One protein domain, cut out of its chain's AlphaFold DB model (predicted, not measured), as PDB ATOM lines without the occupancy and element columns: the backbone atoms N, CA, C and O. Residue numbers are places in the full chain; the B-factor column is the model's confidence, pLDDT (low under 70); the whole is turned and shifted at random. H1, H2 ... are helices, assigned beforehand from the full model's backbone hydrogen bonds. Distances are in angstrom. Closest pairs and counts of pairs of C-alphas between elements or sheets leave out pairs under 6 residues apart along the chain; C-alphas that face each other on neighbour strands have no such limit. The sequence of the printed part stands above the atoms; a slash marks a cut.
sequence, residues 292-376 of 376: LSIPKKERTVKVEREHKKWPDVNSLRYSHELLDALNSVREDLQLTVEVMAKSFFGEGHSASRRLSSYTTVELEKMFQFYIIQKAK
ATOM      1  N   LEU A 292     -41.813 -55.478   5.908       51.62
ATOM      2  CA  LEU A 292     -40.640 -54.660   6.099       51.62
ATOM      3  C   LEU A 292     -39.606 -55.635   6.616       51.62
ATOM      4  O   LEU A 292     -39.532 -55.914   7.808       51.62
ATOM      5  N   SER A 293     -38.836 -56.193   5.685       54.09
ATOM      6  CA  SER A 293     -37.555 -56.813   5.986       54.09
ATOM      7  C   SER A 293     -36.708 -55.766   6.717       54.09
ATOM      8  O   SER A 293     -36.044 -54.935   6.083       54.09
ATOM      9  N   ILE A 294     -36.809 -55.729   8.046       60.38
ATOM     10  CA  ILE A 294     -35.994 -54.858   8.884       60.38
ATOM     11  C   ILE A 294     -34.552 -55.310   8.639       60.38
ATOM     12  O   ILE A 294     -34.231 -56.482   8.854       60.38
ATOM     13  N   PRO A 295     -33.691 -54.442   8.090       64.88
ATOM     14  CA  PRO A 295     -32.338 -54.846   7.766       64.88
ATOM     15  C   PRO A 295     -31.570 -55.122   9.065       64.88
ATOM     16  O   PRO A 295     -31.728 -54.425  10.063       64.88
ATOM     17  N   LYS A 296     -30.701 -56.138   9.064       62.16
ATOM     18  CA  LYS A 296     -29.859 -56.457  10.235       62.16
ATOM     19  C   LYS A 296     -28.802 -55.379  10.530       62.16
ATOM     20  O   LYS A 296     -28.173 -55.419  11.580       62.16
ATOM     21  N   LYS A 297     -28.567 -54.456   9.591       65.69
ATOM     22  CA  LYS A 297     -27.577 -53.373   9.664       65.69
ATOM     23  C   LYS A 297     -28.141 -52.090   9.046       65.69
ATOM     24  O   LYS A 297     -29.019 -52.168   8.187       65.69
ATOM     25  N   GLU A 298     -27.608 -50.945   9.463       73.62
ATOM     26  CA  GLU A 298     -27.947 -49.622   8.925       73.62
ATOM     27  C   GLU A 298     -27.767 -49.582   7.400       73.62
ATOM     28  O   GLU A 298     -26.765 -50.064   6.860       73.62
ATOM     29  N   ARG A 299     -28.744 -49.005   6.689       70.94
ATOM     30  CA  ARG A 299     -28.620 -48.758   5.248       70.94
ATOM     31  C   ARG A 299     -27.655 -47.597   5.012       70.94
ATOM     32  O   ARG A 299     -27.875 -46.491   5.497       70.94
ATOM     33  N   THR A 300     -26.616 -47.820   4.215       63.94
ATOM     34  CA  THR A 300     -25.690 -46.757   3.812       63.94
ATOM     35  C   THR A 300     -26.341 -45.872   2.751       63.94
ATOM     36  O   THR A 300     -26.450 -46.235   1.583       63.94
ATOM     37  N   VAL A 301     -26.793 -44.686   3.163       72.81
ATOM     38  CA  VAL A 301     -27.371 -43.677   2.269       72.81
ATOM     39  C   VAL A 301     -26.433 -42.478   2.173       72.81
ATOM     40  O   VAL A 301     -26.027 -41.916   3.189       72.81
ATOM     41  N   LYS A 302     -26.089 -42.083   0.940       69.75
ATOM     42  CA  LYS A 302     -25.418 -40.808   0.665       69.75
ATOM     43  C   LYS A 302     -26.459 -39.691   0.724       69.75
ATOM     44  O   LYS A 302     -27.484 -39.776   0.052       69.75
ATOM     45  N   VAL A 303     -26.207 -38.690   1.558       75.19
ATOM     46  CA  VAL A 303     -27.093 -37.537   1.747       75.19
ATOM     47  C   VAL A 303     -26.846 -36.541   0.614       75.19
ATOM     48  O   VAL A 303     -25.750 -35.994   0.509       75.19
ATOM     49  N   GLU A 304     -27.845 -36.315  -0.238       73.31
ATOM     50  CA  GLU A 304     -27.767 -35.383  -1.370       73.31
ATOM     51  C   GLU A 304     -28.565 -34.119  -1.037       73.31
ATOM     52  O   GLU A 304     -29.765 -34.020  -1.296       73.31
ATOM     53  N   ARG A 305     -27.881 -33.134  -0.447       73.19
ATOM     54  CA  ARG A 305     -28.499 -31.893   0.055       73.19
ATOM     55  C   ARG A 305     -28.993 -30.941  -1.043       73.19
ATOM     56  O   ARG A 305     -29.683 -29.977  -0.747       73.19
ATOM     57  N   GLU A 306     -28.665 -31.212  -2.305       70.94
ATOM     58  CA  GLU A 306     -29.041 -30.385  -3.462       70.94
ATOM     59  C   GLU A 306     -30.407 -30.765  -4.070       70.94
ATOM     60  O   GLU A 306     -30.829 -30.216  -5.089       70.94
ATOM     61  N   HIS A 307     -31.127 -31.722  -3.477       72.19
ATOM     62  CA  HIS A 307     -32.408 -32.167  -4.015       72.19
ATOM     63  C   HIS A 307     -33.494 -31.080  -3.882       72.19
ATOM     64  O   HIS A 307     -33.633 -30.449  -2.843       72.19
ATOM     65  N   LYS A 308     -34.365 -30.918  -4.889       73.38
ATOM     66  CA  LYS A 308     -35.425 -29.876  -4.918       73.38
ATOM     67  C   LYS A 308     -36.401 -29.911  -3.726       73.38
ATOM     68  O   LYS A 308     -37.048 -28.915  -3.428       73.38
ATOM     69  N   LYS A 309     -36.554 -31.076  -3.089       77.00
ATOM     70  CA  LYS A 309     -37.391 -31.266  -1.889       77.00
ATOM     71  C   LYS A 309     -36.617 -31.075  -0.575       77.00
ATOM     72  O   LYS A 309     -37.215 -31.244   0.478       77.00
ATOM     73  N   TRP A 310     -35.312 -30.815  -0.634       81.56
ATOM     74  CA  TRP A 310     -34.473 -30.638   0.546       81.56
ATOM     75  C   TRP A 310     -34.791 -29.287   1.212       81.56
ATOM     76  O   TRP A 310     -34.888 -28.287   0.497       81.56
ATOM     77  N   PRO A 311     -34.987 -29.235   2.542       82.31
ATOM     78  CA  PRO A 311     -35.200 -27.977   3.258       82.31
ATOM     79  C   PRO A 311     -33.950 -27.090   3.217       82.31
ATOM     80  O   PRO A 311     -32.837 -27.596   3.072       82.31
ATOM     81  N   ASP A 312     -34.096 -25.772   3.366       80.06
ATOM     82  CA  ASP A 312     -32.935 -24.872   3.341       80.06
ATOM     83  C   ASP A 312     -32.022 -25.132   4.548       80.06
ATOM     84  O   ASP A 312     -32.406 -24.917   5.699       80.06
ATOM     85  N   VAL A 313     -30.793 -25.578   4.279       79.25
ATOM     86  CA  VAL A 313     -29.794 -25.952   5.295       79.25
ATOM     87  C   VAL A 313     -29.398 -24.755   6.167       79.25
ATOM     88  O   VAL A 313     -29.022 -24.937   7.323       79.25
ATOM     89  N   ASN A 314     -29.522 -23.528   5.649       79.19
ATOM     90  CA  ASN A 314     -29.210 -22.302   6.388       79.19
ATOM     91  C   ASN A 314     -30.405 -21.756   7.194       79.19
ATOM     92  O   ASN A 314     -30.271 -20.746   7.891       79.19
ATOM     93  N   SER A 315     -31.574 -22.402   7.126       81.75
ATOM     94  CA  SER A 315     -32.754 -22.008   7.895       81.75
ATOM     95  C   SER A 315     -32.550 -22.287   9.386       81.75
ATOM     96  O   SER A 315     -32.239 -23.404   9.799       81.75
ATOM     97  N   LEU A 316     -32.856 -21.299  10.235       77.00
ATOM     98  CA  LEU A 316     -32.971 -21.479  11.693       77.00
ATOM     99  C   LEU A 316     -33.996 -22.564  12.081       77.00
ATOM    100  O   LEU A 316     -33.989 -23.040  13.215       77.00
ATOM    101  N   ARG A 317     -34.890 -22.945  11.158       85.69
ATOM    102  CA  ARG A 317     -35.924 -23.970  11.343       85.69
ATOM    103  C   ARG A 317     -35.624 -25.283  10.623       85.69
ATOM    104  O   ARG A 317     -36.484 -26.156  10.617       85.69
ATOM    105  N   TYR A 318     -34.421 -25.463  10.084       83.75
ATOM    106  CA  TYR A 318     -34.043 -26.644   9.304       83.75
ATOM    107  C   TYR A 318     -34.376 -27.978  10.002       83.75
ATOM    108  O   TYR A 318     -34.981 -28.868   9.407       83.75
ATOM    109  N   SER A 319     -34.075 -28.100  11.298       82.44
ATOM    110  CA  SER A 319     -34.402 -29.299  12.083       82.44
ATOM    111  C   SER A 319     -35.910 -29.539  12.221       82.44
ATOM    112  O   SER A 319     -36.361 -30.680  12.158       82.44
ATOM    113  N   HIS A 320     -36.698 -28.476  12.380       85.19
ATOM    114  CA  HIS A 320     -38.155 -28.557  12.456       85.19
ATOM    115  C   HIS A 320     -38.771 -28.920  11.102       85.19
ATOM    116  O   HIS A 320     -39.650 -29.774  11.051       85.19
ATOM    117  N   GLU A 321     -38.263 -28.356  10.007       85.12
ATOM    118  CA  GLU A 321     -38.723 -28.663   8.648       85.12
ATOM    119  C   GLU A 321     -38.458 -30.134   8.273       85.12
ATOM    120  O   GLU A 321     -39.329 -30.796   7.702       85.12
ATOM    121  N   LEU A 322     -37.304 -30.689   8.667       86.38
ATOM    122  CA  LEU A 322     -37.011 -32.122   8.523       86.38
ATOM    123  C   LEU A 322     -37.992 -32.992   9.327       86.38
ATOM    124  O   LEU A 322     -38.476 -34.011   8.826       86.38
ATOM    125  N   LEU A 323     -38.294 -32.601  10.568       88.31
ATOM    126  CA  LEU A 323     -39.213 -33.334  11.442       88.31
ATOM    127  C   LEU A 323     -40.649 -33.316  10.921       88.31
ATOM    128  O   LEU A 323     -41.303 -34.359  10.930       88.31
ATOM    129  N   ASP A 324     -41.138 -32.167  10.464       87.50
ATOM    130  CA  ASP A 324     -42.496 -32.020   9.936       87.50
ATOM    131  C   ASP A 324     -42.686 -32.862   8.671       87.50
ATOM    132  O   ASP A 324     -43.679 -33.584   8.530       87.50
ATOM    133  N   ALA A 325     -41.688 -32.868   7.786       86.38
ATOM    134  CA  ALA A 325     -41.711 -33.691   6.587       86.38
ATOM    135  C   ALA A 325     -41.668 -35.197   6.907       86.38
ATOM    136  O   ALA A 325     -42.421 -35.981   6.326       86.38
ATOM    137  N   LEU A 326     -40.838 -35.620   7.867       87.44
ATOM    138  CA  LEU A 326     -40.779 -37.017   8.308       87.44
ATOM    139  C   LEU A 326     -42.051 -37.456   9.047       87.44
ATOM    140  O   LEU A 326     -42.497 -38.589   8.863       87.44
ATOM    141  N   ASN A 327     -42.661 -36.576   9.849       87.25
ATOM    142  CA  ASN A 327     -43.955 -36.833  10.486       87.25
ATOM    143  C   ASN A 327     -45.065 -37.004   9.442       87.25
ATOM    144  O   ASN A 327     -45.869 -37.923   9.584       87.25
ATOM    145  N   SER A 328     -45.063 -36.190   8.382       86.12
ATOM    146  CA  SER A 328     -46.027 -36.307   7.280       86.12
ATOM    147  C   SER A 328     -45.925 -37.678   6.601       86.12
ATOM    148  O   SER A 328     -46.910 -38.401   6.509       86.12
ATOM    149  N   VAL A 329     -44.709 -38.117   6.251       85.81
ATOM    150  CA  VAL A 329     -44.502 -39.447   5.645       85.81
ATOM    151  C   VAL A 329     -44.860 -40.588   6.599       85.81
ATOM    152  O   VAL A 329     -45.368 -41.627   6.177       85.81
ATOM    153  N   ARG A 330     -44.597 -40.423   7.898       86.75
ATOM    154  CA  ARG A 330     -44.988 -41.406   8.911       86.75
ATOM    155  C   ARG A 330     -46.506 -41.588   8.945       86.75
ATOM    156  O   ARG A 330     -46.971 -42.723   9.047       86.75
ATOM    157  N   GLU A 331     -47.249 -40.486   8.900       85.81
ATOM    158  CA  GLU A 331     -48.713 -40.487   8.900       85.81
ATOM    159  C   GLU A 331     -49.270 -41.096   7.612       85.81
ATOM    160  O   GLU A 331     -50.128 -41.978   7.695       85.81
ATOM    161  N   ASP A 332     -48.698 -40.750   6.458       83.69
ATOM    162  CA  ASP A 332     -49.076 -41.320   5.158       83.69
ATOM    163  C   ASP A 332     -48.861 -42.841   5.098       83.69
ATOM    164  O   ASP A 332     -49.688 -43.581   4.564       83.69
ATOM    165  N   LEU A 333     -47.761 -43.335   5.677       81.06
ATOM    166  CA  LEU A 333     -47.424 -44.763   5.700       81.06
ATOM    167  C   LEU A 333     -48.026 -45.525   6.894       81.06
ATOM    168  O   LEU A 333     -47.838 -46.738   6.988       81.06
ATOM    169  N   GLN A 334     -48.722 -44.839   7.810       82.69
ATOM    170  CA  GLN A 334     -49.265 -45.399   9.058       82.69
ATOM    171  C   GLN A 334     -48.229 -46.186   9.885       82.69
ATOM    172  O   GLN A 334     -48.545 -47.191  10.528       82.69
ATOM    173  N   LEU A 335     -46.972 -45.739   9.876       82.81
ATOM    174  CA  LEU A 335     -45.882 -46.396  10.599       82.81
ATOM    175  C   LEU A 335     -45.729 -45.804  12.001       82.81
ATOM    176  O   LEU A 335     -45.882 -44.605  12.218       82.81
ATOM    177  N   THR A 336     -45.352 -46.630  12.975       84.31
ATOM    178  CA  THR A 336     -44.858 -46.091  14.247       84.31
ATOM    179  C   THR A 336     -43.453 -45.521  14.043       84.31
ATOM    180  O   THR A 336     -42.706 -45.979  13.176       84.31
ATOM    181  N   VAL A 337     -43.065 -44.533  14.858       83.12
ATOM    182  CA  VAL A 337     -41.701 -43.964  14.832       83.12
ATOM    183  C   VAL A 337     -40.652 -45.066  14.999       83.12
ATOM    184  O   VAL A 337     -39.638 -45.071  14.310       83.12
ATOM    185  N   GLU A 338     -40.947 -46.041  15.861       82.06
ATOM    186  CA  GLU A 338     -40.069 -47.174  16.124       82.06
ATOM    187  C   GLU A 338     -39.853 -48.045  14.880       82.06
ATOM    188  O   GLU A 338     -38.717 -48.373  14.545       82.06
ATOM    189  N   VAL A 339     -40.931 -48.381  14.163       82.44
ATOM    190  CA  VAL A 339     -40.859 -49.188  12.935       82.44
ATOM    191  C   VAL A 339     -40.174 -48.408  11.816       82.44
ATOM    192  O   VAL A 339     -39.345 -48.970  11.101       82.44
ATOM    193  N   MET A 340     -40.464 -47.111  11.688       84.31
ATOM    194  CA  MET A 340     -39.816 -46.234  10.716       84.31
ATOM    195  C   MET A 340     -38.297 -46.202  10.950       84.31
ATOM    196  O   MET A 340     -37.523 -46.578  10.070       84.31
ATOM    197  N   ALA A 341     -37.857 -45.885  12.167       84.00
ATOM    198  CA  ALA A 341     -36.439 -45.831  12.500       84.00
ATOM    199  C   ALA A 341     -35.740 -47.192  12.358       84.00
ATOM    200  O   ALA A 341     -34.690 -47.273  11.719       84.00
ATOM    201  N   LYS A 342     -36.331 -48.280  12.872       83.44
ATOM    202  CA  LYS A 342     -35.754 -49.631  12.743       83.44
ATOM    203  C   LYS A 342     -35.664 -50.087  11.293       83.44
ATOM    204  O   LYS A 342     -34.692 -50.731  10.917       83.44
ATOM    205  N   SER A 343     -36.626 -49.740  10.443       80.81
ATOM    206  CA  SER A 343     -36.567 -50.144   9.033       80.81
ATOM    207  C   SER A 343     -35.457 -49.444   8.233       80.81
ATOM    208  O   SER A 343     -35.044 -49.959   7.190       80.81
ATOM    209  N   PHE A 344     -34.935 -48.321   8.740       81.50
ATOM    210  CA  PHE A 344     -33.790 -47.618   8.164       81.50
ATOM    211  C   PHE A 344     -32.455 -48.002   8.827       81.50
ATOM    212  O   PHE A 344     -31.527 -48.445   8.144       81.50
ATOM    213  N   PHE A 345     -32.366 -47.874  10.151       81.44
ATOM    214  CA  PHE A 345     -31.133 -48.091  10.915       81.44
ATOM    215  C   PHE A 345     -30.876 -49.553  11.306       81.44
ATOM    216  O   PHE A 345     -29.767 -49.914  11.696       81.44
ATOM    217  N   GLY A 346     -31.888 -50.401  11.174       79.06
ATOM    218  CA  GLY A 346     -31.836 -51.817  11.495       79.06
ATOM    219  C   GLY A 346     -32.291 -52.165  12.910       79.06
ATOM    220  O   GLY A 346     -32.591 -51.307  13.741       79.06
ATOM    221  N   GLU A 347     -32.368 -53.468  13.173       73.44
ATOM    222  CA  GLU A 347     -32.986 -54.040  14.379       73.44
ATOM    223  C   GLU A 347     -32.245 -53.689  15.684       73.44
ATOM    224  O   GLU A 347     -32.873 -53.547  16.731       73.44
ATOM    225  N   GLY A 348     -30.923 -53.489  15.608       66.62
ATOM    226  CA  GLY A 348     -30.073 -53.133  16.748       66.62
ATOM    227  C   GLY A 348     -30.085 -51.650  17.132       66.62
ATOM    228  O   GLY A 348     -29.468 -51.283  18.132       66.62
ATOM    229  N   HIS A 349     -30.759 -50.784  16.367       76.75
ATOM    230  CA  HIS A 349     -30.848 -49.370  16.718       76.75
ATOM    231  C   HIS A 349     -31.849 -49.179  17.862       76.75
ATOM    232  O   HIS A 349     -33.008 -49.594  17.773       76.75
ATOM    233  N   SER A 350     -31.422 -48.487  18.923       73.56
ATOM    234  CA  SER A 350     -32.309 -48.044  20.003       73.56
ATOM    235  C   SER A 350     -33.291 -47.016  19.449       73.56
ATOM    236  O   SER A 350     -32.989 -45.828  19.362       73.56
ATOM    237  N   ALA A 351     -34.429 -47.481  18.948       72.62
ATOM    238  CA  ALA A 351     -35.413 -46.604  18.353       72.62
ATOM    239  C   ALA A 351     -36.158 -45.838  19.451       72.62
ATOM    240  O   ALA A 351     -36.739 -46.429  20.363       72.62
ATOM    241  N   SER A 352     -36.111 -44.512  19.379       71.50
ATOM    242  CA  SER A 352     -36.817 -43.651  20.318       71.50
ATOM    243  C   SER A 352     -38.303 -43.577  19.977       71.50
ATOM    244  O   SER A 352     -38.724 -43.757  18.833       71.50
ATOM    245  N   ARG A 353     -39.127 -43.255  20.978       71.75
ATOM    246  CA  ARG A 353     -40.574 -43.070  20.798       71.75
ATOM    247  C   ARG A 353     -40.927 -41.811  19.996       71.75
ATOM    248  O   ARG A 353     -42.067 -41.696  19.552       71.75
ATOM    249  N   ARG A 354     -40.004 -40.854  19.838       81.94
ATOM    250  CA  ARG A 354     -40.240 -39.566  19.157       81.94
ATOM    251  C   ARG A 354     -39.172 -39.313  18.093       81.94
ATOM    252  O   ARG A 354     -38.005 -39.579  18.335       81.94
ATOM    253  N   LEU A 355     -39.559 -38.750  16.943       81.88
ATOM    254  CA  LEU A 355     -38.605 -38.357  15.892       81.88
ATOM    255  C   LEU A 355     -37.683 -37.212  16.347       81.88
ATOM    256  O   LEU A 355     -36.540 -37.135  15.926       81.88
ATOM    257  N   SER A 356     -38.148 -36.357  17.261       83.38
ATOM    258  CA  SER A 356     -37.392 -35.201  17.757       83.38
ATOM    259  C   SER A 356     -36.155 -35.544  18.593       83.38
ATOM    260  O   SER A 356     -35.386 -34.645  18.903       83.38
ATOM    261  N   SER A 357     -35.988 -36.798  19.020       83.38
ATOM    262  CA  SER A 357     -34.809 -37.225  19.788       83.38
ATOM    263  C   SER A 357     -33.666 -37.730  18.904       83.38
ATOM    264  O   SER A 357     -32.631 -38.124  19.428       83.38
ATOM    265  N   TYR A 358     -33.871 -37.816  17.588       84.94
ATOM    266  CA  TYR A 358     -32.811 -38.183  16.654       84.94
ATOM    267  C   TYR A 358     -31.951 -36.961  16.350       84.94
ATOM    268  O   TYR A 358     -32.447 -35.833  16.280       84.94
ATOM    269  N   THR A 359     -30.655 -37.185  16.166       85.94
ATOM    270  CA  THR A 359     -29.723 -36.128  15.768       85.94
ATOM    271  C   THR A 359     -30.079 -35.596  14.381       85.94
ATOM    272  O   THR A 359     -30.656 -36.304  13.553       85.94
ATOM    273  N   THR A 360     -29.689 -34.358  14.077       83.75
ATOM    274  CA  THR A 360     -29.929 -33.767  12.750       83.75
ATOM    275  C   THR A 360     -29.371 -34.650  11.629       83.75
ATOM    276  O   THR A 360     -30.031 -34.833  10.618       83.75
ATOM    277  N   VAL A 361     -28.210 -35.282  11.832       85.12
ATOM    278  CA  VAL A 361     -27.589 -36.191  10.849       85.12
ATOM    279  C   VAL A 361     -28.437 -37.447  10.612       85.12
ATOM    280  O   VAL A 361     -28.586 -37.898   9.478       85.12
ATOM    281  N   GLU A 362     -29.014 -38.020  11.666       85.06
ATOM    282  CA  GLU A 362     -29.917 -39.171  11.558       85.06
ATOM    283  C   GLU A 362     -31.226 -38.797  10.857       85.06
ATOM    284  O   GLU A 362     -31.699 -39.545   9.997       85.06
ATOM    285  N   LEU A 363     -31.774 -37.618  11.161       87.19
ATOM    286  CA  LEU A 363     -32.958 -37.082  10.491       87.19
ATOM    287  C   LEU A 363     -32.700 -36.821   9.005       87.19
ATOM    288  O   LEU A 363     -33.538 -37.183   8.185       87.19
ATOM    289  N   GLU A 364     -31.539 -36.281   8.632       86.75
ATOM    290  CA  GLU A 364     -31.139 -36.100   7.230       86.75
ATOM    291  C   GLU A 364     -31.066 -37.435   6.478       86.75
ATOM    292  O   GLU A 364     -31.587 -37.560   5.367       86.75
ATOM    293  N   LYS A 365     -30.465 -38.462   7.088       86.88
ATOM    294  CA  LYS A 365     -30.393 -39.807   6.499       86.88
ATOM    295  C   LYS A 365     -31.785 -40.419   6.305       86.88
ATOM    296  O   LYS A 365     -32.076 -40.963   5.236       86.88
ATOM    297  N   MET A 366     -32.660 -40.296   7.306       85.06
ATOM    298  CA  MET A 366     -34.052 -40.741   7.199       85.06
ATOM    299  C   MET A 366     -34.816 -39.947   6.136       85.06
ATOM    300  O   MET A 366     -35.554 -40.539   5.352       85.06
ATOM    301  N   PHE A 367     -34.623 -38.631   6.064       86.31
ATOM    302  CA  PHE A 367     -35.261 -37.763   5.076       86.31
ATOM    303  C   PHE A 367     -34.856 -38.161   3.654       86.31
ATOM    304  O   PHE A 367     -35.719 -38.397   2.805       86.31
ATOM    305  N   GLN A 368     -33.557 -38.349   3.411       84.69
ATOM    306  CA  GLN A 368     -33.046 -38.835   2.130       84.69
ATOM    307  C   GLN A 368     -33.682 -40.181   1.748       84.69
ATOM    308  O   GLN A 368     -34.110 -40.375   0.611       84.69
ATOM    309  N   PHE A 369     -33.805 -41.115   2.690       84.25
ATOM    310  CA  PHE A 369     -34.387 -42.424   2.403       84.25
ATOM    311  C   PHE A 369     -35.899 -42.369   2.140       84.25
ATOM    312  O   PHE A 369     -36.376 -42.906   1.142       84.25
ATOM    313  N   TYR A 370     -36.671 -41.716   3.010       82.38
ATOM    314  CA  TYR A 370     -38.135 -41.747   2.955       82.38
ATOM    315  C   TYR A 370     -38.746 -40.771   1.954       82.38
ATOM    316  O   TYR A 370     -39.744 -41.106   1.322       82.38
ATOM    317  N   ILE A 371     -38.162 -39.584   1.802       80.94
ATOM    318  CA  ILE A 371     -38.750 -38.494   1.008       80.94
ATOM    319  C   ILE A 371     -38.112 -38.398  -0.376       80.94
ATOM    320  O   ILE A 371     -38.777 -37.987  -1.328       80.94
ATOM    321  N   ILE A 372     -36.842 -38.786  -0.512       78.19
ATOM    322  CA  ILE A 372     -36.118 -38.685  -1.786       78.19
ATOM    323  C   ILE A 372     -36.032 -40.042  -2.480       78.19
ATOM    324  O   ILE A 372     -36.368 -40.137  -3.660       78.19
ATOM    325  N   GLN A 373     -35.635 -41.098  -1.768       74.38
ATOM    326  CA  GLN A 373     -35.450 -42.420  -2.375       74.38
ATOM    327  C   GLN A 373     -36.744 -43.238  -2.473       74.38
ATOM    328  O   GLN A 373     -36.940 -43.902  -3.482       74.38
ATOM    329  N   LYS A 374     -37.633 -43.179  -1.472       67.06
ATOM    330  CA  LYS A 374     -38.925 -43.900  -1.466       67.06
ATOM    331  C   LYS A 374     -40.085 -43.177  -2.159       67.06
ATOM    332  O   LYS A 374     -41.138 -43.779  -2.330       67.06
ATOM    333  N   ALA A 375     -39.920 -41.899  -2.505       54.94
ATOM    334  CA  ALA A 375     -40.908 -41.147  -3.284       54.94
ATOM    335  C   ALA A 375     -40.735 -41.316  -4.808       54.94
ATOM    336  O   ALA A 375     -41.470 -40.687  -5.572       54.94
ATOM    337  N   LYS A 376     -39.740 -42.107  -5.231       43.56
ATOM    338  CA  LYS A 376     -39.640 -42.705  -6.566       43.56
ATOM    339  C   LYS A 376     -40.291 -44.077  -6.524       43.56
ATOM    340  O   LYS A 376     -40.926 -44.424  -7.541       43.56
TER     341      LYS A 376
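This is residues 292 to 376 of the 376 residues of an uncharacterized protein of Parcubacteria group bacterium (UniProt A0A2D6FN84). Helices H1 and H3 pack on each other at a steep angle, the short H2 stands crosswise to both, and the unnamed residues 292 to 317 run round the outside. The printed part has 85 residues with three named helices, H1, H2, H3 in chain order; the class is all helix, with under half of the residues, 38, in named elements. The whole is compact, radius of gyration of the C-alphas 12.2 A, spanning 34 by 23 by 22 A.

H1, residues 318 to 332, touches H3, residues 360 to 373, at a steep tilt of 45 degrees, the same way; their closest C-alphas, Ser 319 and Thr 360, are 6.4 A apart. H2, residues 337 to 345, only just touches H3, with 3 pairs of C-alphas within 8 A, the closest Phe 344 and Met 366 at 6.9 A; H3 does so with residues 366 to 369 alone. Their lines are about perpendicular, 85 degrees. H1 and H2 are close but not clearly touching, C-alphas Arg 330 and Val 337 being closest at 7.2 A. Every O i to N i+4 pair is within hydrogen-bond range in H1 and H2, and 9 of 10 in H3.

H1 is 21.4 A long from C-alpha 318 at (-34.043, -26.644, 9.304), H2 12.0 A, and H3 18.3 A, to C-alpha 373 at (-35.450, -42.420, -2.375).

The farthest C-alphas, Ser 293 and Leu 316, are 36.1 A apart. The printed part has no cut; the link H2 to H3 is long. Residues 292 to 297, 300, 302, 348 and 374 to 376 have pLDDT under 70.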